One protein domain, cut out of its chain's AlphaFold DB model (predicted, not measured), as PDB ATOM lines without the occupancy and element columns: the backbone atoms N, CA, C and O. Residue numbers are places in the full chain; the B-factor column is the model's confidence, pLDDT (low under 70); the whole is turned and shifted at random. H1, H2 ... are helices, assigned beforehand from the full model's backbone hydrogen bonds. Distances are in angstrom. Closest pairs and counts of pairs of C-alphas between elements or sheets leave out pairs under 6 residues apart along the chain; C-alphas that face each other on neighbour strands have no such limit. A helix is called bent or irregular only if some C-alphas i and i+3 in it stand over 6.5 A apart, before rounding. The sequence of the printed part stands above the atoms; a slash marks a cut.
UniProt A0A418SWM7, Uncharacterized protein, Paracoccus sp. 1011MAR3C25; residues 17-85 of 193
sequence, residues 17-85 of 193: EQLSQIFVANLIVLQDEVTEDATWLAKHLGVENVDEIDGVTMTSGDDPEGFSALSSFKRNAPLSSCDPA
ATOM      1  N   GLU A  17      21.097 -38.200  76.222       96.44
ATOM      2  CA  GLU A  17      21.444 -38.426  77.632       96.44
ATOM      3  C   GLU A  17      21.205 -37.156  78.459       96.44
ATOM      4  O   GLU A  17      20.503 -37.197  79.469       96.44
ATOM      5  N   GLN A  18      21.708 -36.013  77.986       97.06
ATOM      6  CA  GLN A  18      21.501 -34.711  78.621       97.06
ATOM      7  C   GLN A  18      20.012 -34.349  78.686       97.06
ATOM      8  O   GLN A  18      19.517 -33.969  79.745       97.06
ATOM      9  N   LEU A  19      19.273 -34.521  77.583       97.31
ATOM     10  CA  LEU A  19      17.833 -34.247  77.549       97.31
ATOM     11  C   LEU A  19      17.063 -35.132  78.542       97.31
ATOM     12  O   LEU A  19      16.172 -34.660  79.248       97.31
ATOM     13  N   SER A  20      17.435 -36.407  78.624       97.94
ATOM     14  CA  SER A  20      16.815 -37.369  79.532       97.94
ATOM     15  C   SER A  20      17.043 -37.011  80.997       97.94
ATOM     16  O   SER A  20      16.112 -37.056  81.800       97.94
ATOM     17  N   GLN A  21      18.266 -36.610  81.345       97.69
ATOM     18  CA  GLN A  21      18.601 -36.177  82.700       97.69
ATOM     19  C   GLN A  21      17.863 -34.897  83.097       97.69
ATOM     20  O   GLN A  21      17.411 -34.808  84.234       97.69
ATOM     21  N   ILE A  22      17.656 -33.957  82.168       97.31
ATOM     22  CA  ILE A  22      16.844 -32.754  82.415       97.31
ATOM     23  C   ILE A  22      15.396 -33.128  82.733       97.31
ATOM     24  O   ILE A  22      14.817 -32.590  83.671       97.31
ATOM     25  N   PHE A  23      14.792 -34.073  82.004       97.88
ATOM     26  CA  PHE A  23      13.426 -34.508  82.317       97.88
ATOM     27  C   PHE A  23      13.313 -35.149  83.702       97.88
ATOM     28  O   PHE A  23      12.333 -34.905  84.406       97.88
ATOM     29  N   VAL A  24      14.318 -35.928  84.108       98.19
ATOM     30  CA  VAL A  24      14.384 -36.488  85.463       98.19
ATOM     31  C   VAL A  24      14.561 -35.377  86.503       98.19
ATOM     32  O   VAL A  24      13.810 -35.350  87.473       98.19
ATOM     33  N   ALA A  25      15.476 -34.429  86.275       97.94
ATOM     34  CA  ALA A  25      15.716 -33.289  87.159       97.94
ATOM     35  C   ALA A  25      14.452 -32.442  87.362       97.94
ATOM     36  O   ALA A  25      14.059 -32.182  88.495       97.94
ATOM     37  N   ASN A  26      13.763 -32.088  86.274       97.56
ATOM     38  CA  ASN A  26      12.522 -31.316  86.322       97.56
ATOM     39  C   ASN A  26      11.445 -32.030  87.140       97.56
ATOM     40  O   ASN A  26      10.692 -31.388  87.866       97.56
ATOM     41  N   LEU A  27      11.358 -33.360  87.029       97.94
ATOM     42  CA  LEU A  27      10.392 -34.139  87.795       97.94
ATOM     43  C   LEU A  27      10.762 -34.211  89.283       97.94
ATOM     44  O   LEU A  27       9.867 -34.095  90.114       97.94
ATOM     45  N   ILE A  28      12.049 -34.348  89.621       98.25
ATOM     46  CA  ILE A  28      12.532 -34.284  91.012       98.25
ATOM     47  C   ILE A  28      12.209 -32.915  91.617       98.25
ATOM     48  O   ILE A  28      11.575 -32.848  92.663       98.25
ATOM     49  N   VAL A  29      12.558 -31.825  90.926       97.56
ATOM     50  CA  VAL A  29      12.297 -30.446  91.378       97.56
ATOM     51  C   VAL A  29      10.801 -30.183  91.535       97.56
ATOM     52  O   VAL A  29      10.378 -29.593  92.525       97.56
ATOM     53  N   LEU A  30       9.979 -30.651  90.592       97.44
ATOM     54  CA  LEU A  30       8.524 -30.500  90.657       97.44
ATOM     55  C   LEU A  30       7.908 -31.224  91.863       97.44
ATOM     56  O   LEU A  30       6.903 -30.760  92.401       97.44
ATOM     57  N   GLN A  31       8.470 -32.371  92.247       96.94
ATOM     58  CA  GLN A  31       7.979 -33.186  93.360       96.94
ATOM     59  C   GLN A  31       8.682 -32.878  94.690       96.94
ATOM     60  O   GLN A  31       8.244 -33.385  95.717       96.94
ATOM     61  N   ASP A  32       9.727 -32.045  94.676       95.06
ATOM     62  CA  ASP A  32      10.586 -31.715  95.825       95.06
ATOM     63  C   ASP A  32      11.252 -32.946  96.483       95.06
ATOM     64  O   ASP A  32      11.673 -32.899  97.637       95.06
ATOM     65  N   GLU A  33      11.334 -34.071  95.760       96.44
ATOM     66  CA  GLU A  33      12.005 -35.304  96.181       96.44
ATOM     67  C   GLU A  33      12.154 -36.313  95.023       96.44
ATOM     68  O   GLU A  33      11.472 -36.246  93.993       96.44
ATOM     69  N   VAL A  34      13.006 -37.325  95.218       97.56
ATOM     70  CA  VAL A  34      13.098 -38.487  94.320       97.56
ATOM     71  C   VAL A  34      11.929 -39.447  94.578       97.56
ATOM     72  O   VAL A  34      11.979 -40.314  95.450       97.56
ATOM     73  N   THR A  35      10.866 -39.304  93.787       97.75
ATOM     74  CA  THR A  35       9.653 -40.137  93.864       97.75
ATOM     75  C   THR A  35       9.752 -41.449  93.066       97.75
ATOM     76  O   THR A  35      10.677 -41.673  92.273       97.75
ATOM     77  N   GLU A  36       8.754 -42.331  93.228       97.62
ATOM     78  CA  GLU A  36       8.587 -43.522  92.374       97.62
ATOM     79  C   GLU A  36       8.436 -43.145  90.891       97.62
ATOM     80  O   GLU A  36       8.985 -43.836  90.035       97.62
ATOM     81  N   ASP A  37       7.770 -42.025  90.592       97.94
ATOM     82  CA  ASP A  37       7.598 -41.518  89.228       97.94
ATOM     83  C   ASP A  37       8.930 -41.034  88.637       97.94
ATOM     84  O   ASP A  37       9.253 -41.370  87.495       97.94
ATOM     85  N   ALA A  38       9.746 -40.314  89.419       97.56
ATOM     86  CA  ALA A  38      11.089 -39.900  89.006       97.56
ATOM     87  C   ALA A  38      11.992 -41.111  88.728       97.56
ATOM     88  O   ALA A  38      12.654 -41.185  87.689       97.56
ATOM     89  N   THR A  39      11.946 -42.111  89.608       97.88
ATOM     90  CA  THR A  39      12.690 -43.370  89.451       97.88
ATOM     91  C   THR A  39      12.210 -44.160  88.231       97.88
ATOM     92  O   THR A  39      13.009 -44.728  87.480       97.88
ATOM     93  N   TRP A  40      10.895 -44.202  88.008       98.19
ATOM     94  CA  TRP A  40      10.293 -44.849  86.850       98.19
ATOM     95  C   TRP A  40      10.739 -44.174  85.554       98.19
ATOM     96  O   TRP A  40      11.172 -44.873  84.634       98.19
ATOM     97  N   LEU A  41      10.689 -42.842  85.491       98.19
ATOM     98  CA  LEU A  41      11.090 -42.073  84.318       98.19
ATOM     99  C   LEU A  41      12.571 -42.292  84.006       98.19
ATOM    100  O   LEU A  41      12.905 -42.651  82.878       98.19
ATOM    101  N   ALA A  42      13.437 -42.166  85.014       98.06
ATOM    102  CA  ALA A  42      14.872 -42.380  84.869       98.06
ATOM    103  C   ALA A  42      15.179 -43.753  84.260       98.06
ATOM    104  O   ALA A  42      15.896 -43.858  83.266       98.06
ATOM    105  N   LYS A  43      14.532 -44.807  84.768       98.12
ATOM    106  CA  LYS A  43      14.687 -46.163  84.234       98.12
ATOM    107  C   LYS A  43      14.257 -46.288  82.768       98.12
ATOM    108  O   LYS A  43      14.892 -47.027  82.020       98.12
ATOM    109  N   HIS A  44      13.178 -45.622  82.357       98.12
ATOM    110  CA  HIS A  44      12.674 -45.707  80.980       98.12
ATOM    111  C   HIS A  44      13.495 -44.883  79.990       98.12
ATOM    112  O   HIS A  44      13.539 -45.236  78.814       98.12
ATOM    113  N   LEU A  45      14.161 -43.835  80.468       97.75
ATOM    114  CA  LEU A  45      15.074 -43.016  79.677       97.75
ATOM    115  C   LEU A  45      16.533 -43.510  79.724       97.75
ATOM    116  O   LEU A  45      17.394 -42.930  79.076       97.75
ATOM    117  N   GLY A  46      16.828 -44.570  80.486       97.19
ATOM    118  CA  GLY A  46      18.193 -45.090  80.635       97.19
ATOM    119  C   GLY A  46      19.112 -44.207  81.489       97.19
ATOM    120  O   GLY A  46      20.327 -44.272  81.343       97.19
ATOM    121  N   VAL A  47      18.547 -43.387  82.375       97.44
ATOM    122  CA  VAL A  47      19.288 -42.527  83.303       97.44
ATOM    123  C   VAL A  47      19.668 -43.332  84.545       97.44
ATOM    124  O   VAL A  47      18.810 -43.717  85.339       97.44
ATOM    125  N   GLU A  48      20.964 -43.590  84.718       94.44
ATOM    126  CA  GLU A  48      21.486 -44.414  85.820       94.44
ATOM    127  C   GLU A  48      21.933 -43.591  87.042       94.44
ATOM    128  O   GLU A  48      22.066 -44.130  88.139       94.44
ATOM    129  N   ASN A  49      22.150 -42.285  86.878       94.81
ATOM    130  CA  ASN A  49      22.769 -41.400  87.866       94.81
ATOM    131  C   ASN A  49      21.763 -40.495  88.605       94.81
ATOM    132  O   ASN A  49      22.023 -39.312  88.807       94.81
ATOM    133  N   VAL A  50      20.621 -41.044  89.034       97.12
ATOM    134  CA  VAL A  50      19.548 -40.281  89.714       97.12
ATOM    135  C   VAL A  50      20.046 -39.550  90.967       97.12
ATOM    136  O   VAL A  50      19.712 -38.386  91.149       97.12
ATOM    137  N   ASP A  51      20.901 -40.180  91.777       96.38
ATOM    138  CA  ASP A  51      21.467 -39.557  92.986       96.38
ATOM    139  C   ASP A  51      22.361 -38.341  92.663       96.38
ATOM    140  O   ASP A  51      22.433 -37.385  93.434       96.38
ATOM    141  N   GLU A  52      23.063 -38.368  91.522       96.75
ATOM    142  CA  GLU A  52      23.875 -37.235  91.056       96.75
ATOM    143  C   GLU A  52      22.968 -36.065  90.657       96.75
ATOM    144  O   GLU A  52      23.238 -34.921  91.018       96.75
ATOM    145  N   ILE A  53      21.874 -36.372  89.952       97.44
ATOM    146  CA  ILE A  53      20.872 -35.394  89.521       97.44
ATOM    147  C   ILE A  53      20.200 -34.750  90.730       97.44
ATOM    148  O   ILE A  53      20.173 -33.526  90.800       97.44
ATOM    149  N   ASP A  54      19.742 -35.548  91.697       97.94
ATOM    150  CA  ASP A  54      19.141 -35.054  92.941       97.94
ATOM    151  C   ASP A  54      20.090 -34.096  93.684       97.94
ATOM    152  O   ASP A  54      19.720 -32.987  94.075       97.94
ATOM    153  N   GLY A  55      21.372 -34.463  93.788       97.31
ATOM    154  CA  GLY A  55      22.393 -33.608  94.393       97.31
ATOM    155  C   GLY A  55      22.570 -32.257  93.685       97.31
ATOM    156  O   GLY A  55      22.754 -31.229  94.347       97.31
ATOM    157  N   VAL A  56      22.494 -32.238  92.351       97.06
ATOM    158  CA  VAL A  56      22.530 -30.995  91.565       97.06
ATOM    159  C   VAL A  56      21.253 -30.184  91.778       97.06
ATOM    160  O   VAL A  56      21.346 -28.995  92.093       97.06
ATOM    161  N   THR A  57      20.075 -30.810  91.714       97.06
ATOM    162  CA  THR A  57      18.789 -30.115  91.880       97.06
ATOM    163  C   THR A  57      18.616 -29.511  93.270       97.06
ATOM    164  O   THR A  57      18.036 -28.439  93.404       97.06
ATOM    165  N   MET A  58      19.207 -30.106  94.309       96.50
ATOM    166  CA  MET A  58      19.241 -29.513  95.653       96.50
ATOM    167  C   MET A  58      20.048 -28.206  95.728       96.50
ATOM    168  O   MET A  58      19.849 -27.407  96.645       96.50
ATOM    169  N   THR A  59      20.978 -27.988  94.794       95.88
ATOM    170  CA  THR A  59      21.840 -26.798  94.756       95.88
ATOM    171  C   THR A  59      21.286 -25.721  93.829       95.88
ATOM    172  O   THR A  59      21.264 -24.549  94.201       95.88
ATOM    173  N   SER A  60      20.863 -26.108  92.624       95.25
ATOM    174  CA  SER A  60      20.492 -25.185  91.543       95.25
ATOM    175  C   SER A  60      19.046 -25.325  91.064       95.25
ATOM    176  O   SER A  60      18.647 -24.616  90.148       95.25
ATOM    177  N   GLY A  61      18.253 -26.229  91.645       94.94
ATOM    178  CA  GLY A  61      16.932 -26.564  91.116       94.94
ATOM    179  C   GLY A  61      17.026 -27.134  89.701       94.94
ATOM    180  O   GLY A  61      17.912 -27.933  89.398       94.94
ATOM    181  N   ASP A  62      16.119 -26.696  88.835       92.06
ATOM    182  CA  ASP A  62      16.053 -27.029  87.411       92.06
ATOM    183  C   ASP A  62      16.768 -25.998  86.518       92.06
ATOM    184  O   ASP A  62      16.588 -26.009  85.298       92.06
ATOM    185  N   ASP A  63      17.591 -25.114  87.099       94.00
ATOM    186  CA  ASP A  63      18.384 -24.153  86.332       94.00
ATOM    187  C   ASP A  63      19.394 -24.887  85.429       94.00
ATOM    188  O   ASP A  63      20.284 -25.584  85.939       94.00
ATOM    189  N   PRO A  64      19.313 -24.714  84.093       92.69
ATOM    190  CA  PRO A  64      20.236 -25.348  83.165       92.69
ATOM    191  C   PRO A  64      21.717 -25.073  83.447       92.69
ATOM    192  O   PRO A  64      22.552 -25.933  83.156       92.69
ATOM    193  N   GLU A  65      22.070 -23.924  84.032       94.00
ATOM    194  CA  GLU A  65      23.465 -23.601  84.364       94.00
ATOM    195  C   GLU A  65      24.047 -24.603  85.380       94.00
ATOM    196  O   GLU A  65      25.207 -25.027  85.282       94.00
ATOM    197  N   GLY A  66      23.212 -25.068  86.313       95.25
ATOM    198  CA  GLY A  66      23.584 -26.030  87.345       95.25
ATOM    199  C   GLY A  66      23.926 -27.419  86.808       95.25
ATOM    200  O   GLY A  66      24.794 -28.101  87.361       95.25
ATOM    201  N   PHE A  67      23.338 -27.822  85.676       96.38
ATOM    202  CA  PHE A  67      23.623 -29.124  85.064       96.38
ATOM    203  C   PHE A  67      25.058 -29.260  84.566       96.38
ATOM    204  O   PHE A  67      25.530 -30.382  84.405       96.38
ATOM    205  N   SER A  68      25.807 -28.159  84.445       95.88
ATOM    206  CA  SER A  68      27.257 -28.187  84.223       95.88
ATOM    207  C   SER A  68      28.012 -29.046  85.249       95.88
ATOM    208  O   SER A  68      29.124 -29.502  84.968       95.88
ATOM    209  N   ALA A  69      27.440 -29.295  86.433       95.62
ATOM    210  CA  ALA A  69      27.988 -30.180  87.455       95.62
ATOM    211  C   ALA A  69      27.909 -31.676  87.089       95.62
ATOM    212  O   ALA A  69      28.794 -32.422  87.513       95.62
ATOM    213  N   LEU A  70      26.930 -32.088  86.275       95.88
ATOM    214  CA  LEU A  70      26.718 -33.480  85.878       95.88
ATOM    215  C   LEU A  70      27.832 -33.988  84.954       95.88
ATOM    216  O   LEU A  70      28.326 -33.280  84.071       95.88
ATOM    217  N   SER A  71      28.211 -35.250  85.131       93.75
ATOM    218  CA  SER A  71      29.259 -35.914  84.345       93.75
ATOM    219  C   SER A  71      29.015 -35.894  82.822       93.75
ATOM    220  O   SER A  71      29.941 -35.632  82.049       93.75
ATOM    221  N   SER A  72      27.772 -36.087  82.394       94.25
ATOM    222  CA  SER A  72      27.281 -36.030  81.003       94.25
ATOM    223  C   SER A  72      27.334 -34.631  80.364       94.25
ATOM    224  O   SER A  72      27.365 -34.509  79.139       94.25
ATOM    225  N   PHE A  73      27.389 -33.567  81.170       95.56
ATOM    226  CA  PHE A  73      27.504 -32.177  80.705       95.56
ATOM    227  C   PHE A  73      28.963 -31.714  80.616       95.56
ATOM    228  O   PHE A  73      29.245 -30.651  80.072       95.56
ATOM    229  N   LYS A  74      29.931 -32.522  81.078       92.62
ATOM    230  CA  LYS A  74      31.368 -32.210  80.944       92.62
ATOM    231  C   LYS A  74      31.889 -32.331  79.509       92.62
ATOM    232  O   LYS A  74      32.993 -31.872  79.225       92.62
ATOM    233  N   ARG A  75      31.144 -32.993  78.620       89.25
ATOM    234  CA  ARG A  75      31.441 -33.117  77.185       89.25
ATOM    235  C   ARG A  75      30.211 -32.699  76.399       89.25
ATOM    236  O   ARG A  75      29.108 -33.058  76.792       89.25
ATOM    237  N   ASN A  76      30.405 -32.002  75.280       91.62
ATOM    238  CA  ASN A  76      29.307 -31.441  74.489       91.62
ATOM    239  C   ASN A  76      28.341 -30.639  75.374       91.62
ATOM    240  O   ASN A  76      27.135 -30.887  75.354       91.62
ATOM    241  N   ALA A  77      28.874 -29.742  76.208       94.75
ATOM    242  CA  ALA A  77      28.040 -28.916  77.067       94.75
ATOM    243  C   ALA A  77      27.090 -28.076  76.189       94.75
ATOM    244  O   ALA A  77      27.543 -27.514  75.182       94.75
ATOM    245  N   PRO A  78      25.785 -28.036  76.506       95.19
ATOM    246  CA  PRO A  78      24.860 -27.124  75.852       95.19
ATOM    247  C   PRO A  78      25.173 -25.683  76.252       95.19
ATOM    248  O   PRO A  78      25.692 -25.440  77.344       95.19
ATOM    249  N   LEU A  79      24.823 -24.724  75.390       92.25
ATOM    250  CA  LEU A  79      25.128 -23.306  75.619       92.25
ATOM    251  C   LEU A  79      24.573 -22.777  76.954       92.25
ATOM    252  O   LEU A  79      25.174 -21.899  77.564       92.25
ATOM    253  N   SER A  80      23.446 -23.305  77.436       92.94
ATOM    254  CA  SER A  80      22.880 -22.918  78.734       92.94
ATOM    255  C   SER A  80      23.701 -23.366  79.949       92.94
ATOM    256  O   SER A  80      23.412 -22.938  81.060       92.94
ATOM    257  N   SER A  81      24.666 -24.266  79.760       95.06
ATOM    258  CA  SER A  81      25.402 -24.949  80.831       95.06
ATOM    259  C   SER A  81      26.920 -24.793  80.686       95.06
ATOM    260  O   SER A  81      27.681 -25.563  81.275       95.06
ATOM    261  N   CYS A  82      27.385 -23.827  79.892       92.62
ATOM    262  CA  CYS A  82      28.799 -23.486  79.773       92.62
ATOM    263  C   CYS A  82      29.004 -21.986  79.544       92.62
ATOM    264  O   CYS A  82      28.072 -21.254  79.215       92.62
ATOM    265  N   ASP A  83      30.250 -21.532  79.680       89.50
ATOM    266  CA  ASP A  83      30.632 -20.198  79.225       89.50
ATOM    267  C   ASP A  83      30.511 -20.142  77.685       89.50
ATOM    268  O   ASP A  83      31.052 -21.025  77.007       89.50
ATOM    269  N   PRO A  84      29.830 -19.136  77.101       87.56
ATOM    270  CA  PRO A  84      29.782 -18.949  75.652       87.56
ATOM    271  C   PRO A  84      31.162 -18.897  74.975       87.56
ATOM    272  O   PRO A  84      31.274 -19.256  73.803       87.56
ATOM    273  N   ALA A  85      32.212 -18.476  75.690       87.19
ATOM    274  CA  ALA A  85      33.583 -18.453  75.178       87.19
ATOM    275  C   ALA A  85      34.173 -19.858  74.949       87.19
ATOM    276  O   ALA A  85      34.999 -20.030  74.051       87.19
TER     277      ALA A  85
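AT A GLANCE: This is residues 17 to 85 of the 193 residues of an uncharacterized protein of Paracoccus sp. 1011MAR3C25 (UniProt A0A418SWM7). What shape do these atoms make? H1 and H2 lie side by side as a helical hairpin, H3 crosses H1 at a steep tilt of 66 degrees, and the small helix H4 packs on H3. From H4, residues 70 to 85 wind on with no named element to Ala 85, whose C-alpha and that of Glu 36 in H2 are the two farthest apart. What is it made of, and how large is it? The printed part has 69 residues with four named helices, H1, H2, H3 and H4 in this order along the chain, and no named strand; 40 of the 69 residues are in these helices, and the class is all helix. By its radius of gyration of the C-alphas, 11.3 A, the whole is compact, while its outline is elongated, with spans of 39 by 22 by 14 A.

IN THESE COORDINATES: Where does the first helix run? H1 holds residues 17 to 31 and is the longest helix, 21.4 A from first to last C-alpha. It begins at C-alpha 17, at (21.444, -38.426, 77.632), and ends at C-alpha 31, at (7.979, -33.186, 93.360). Which helices come next? H2 holds residues 36 to 45 and measures 14.3 A from first to last C-alpha. H3 holds residues 50 to 60, measures 15.2 A and begins at C-alpha 50, at (19.548, -40.281, 89.714). Which helix is the last? H4 holds residues 66 to 69, with its last C-alpha at (27.988, -30.180, 87.455). It is neither bent nor irregular, but only just: C-alphas 66 and 69 are 6.1 A apart.

HOW THE PARTS SIT: How do the first two helices stand to each other? H1 and H2 touch and form a hairpin, at a shallow tilt of 9 degrees, opposite ways. Their closest C-alphas are those of Ser 20 and Leu 45, 5.9 A apart, and their centres are 9.6 A apart. Where is H3? H3 touches H1 at a steep tilt of 66 degrees, the same way, with the C-alphas of Ala 25 and Ile 53 closest at 6.0 A. H3 and H2 are close but not clearly touching: their closest C-alphas, those of Ala 42 and Val 50, are 7.1 A apart, and their steep tilt of 69 degrees, opposite ways, is only just short of about perpendicular. Where is H4? H4 touches H3, and their closest C-alphas, those of Ser 60 and Gly 66, are 5.3 A apart. H4 is apart from H2, and only just apart from H1, with the closest C-alphas 8.1 A apart. What do the backbone N and O atoms show? In H1 and H2 every O i to N i+4 pair is within hydrogen-bond range, and in H3 6 of 7 are. H4 is too short for such a pair, and its one O i to N i+3 pair is within range.

THE WHOLE: How far does the printed part reach? The two C-alphas farthest apart, those of Glu 36 and Ala 85, are 39.4 A apart. From the first printed C-alpha, that of Glu 17, to the last, that of Ala 85 at (33.583, -18.453, 75.178), it is 23.5 A. Is there any cut or long link? The printed part has no cut, and the links H1 to H2, H2 to H3 and H3 to H4 are tight. After H4, residues 70 to 85 are a long stretch with no named element, and their C-alphas lie 7 to 23 A from the mean of the C-alphas. How sure is the model? The mean pLDDT of the printed part is 95.8, and no printed residue is under 70.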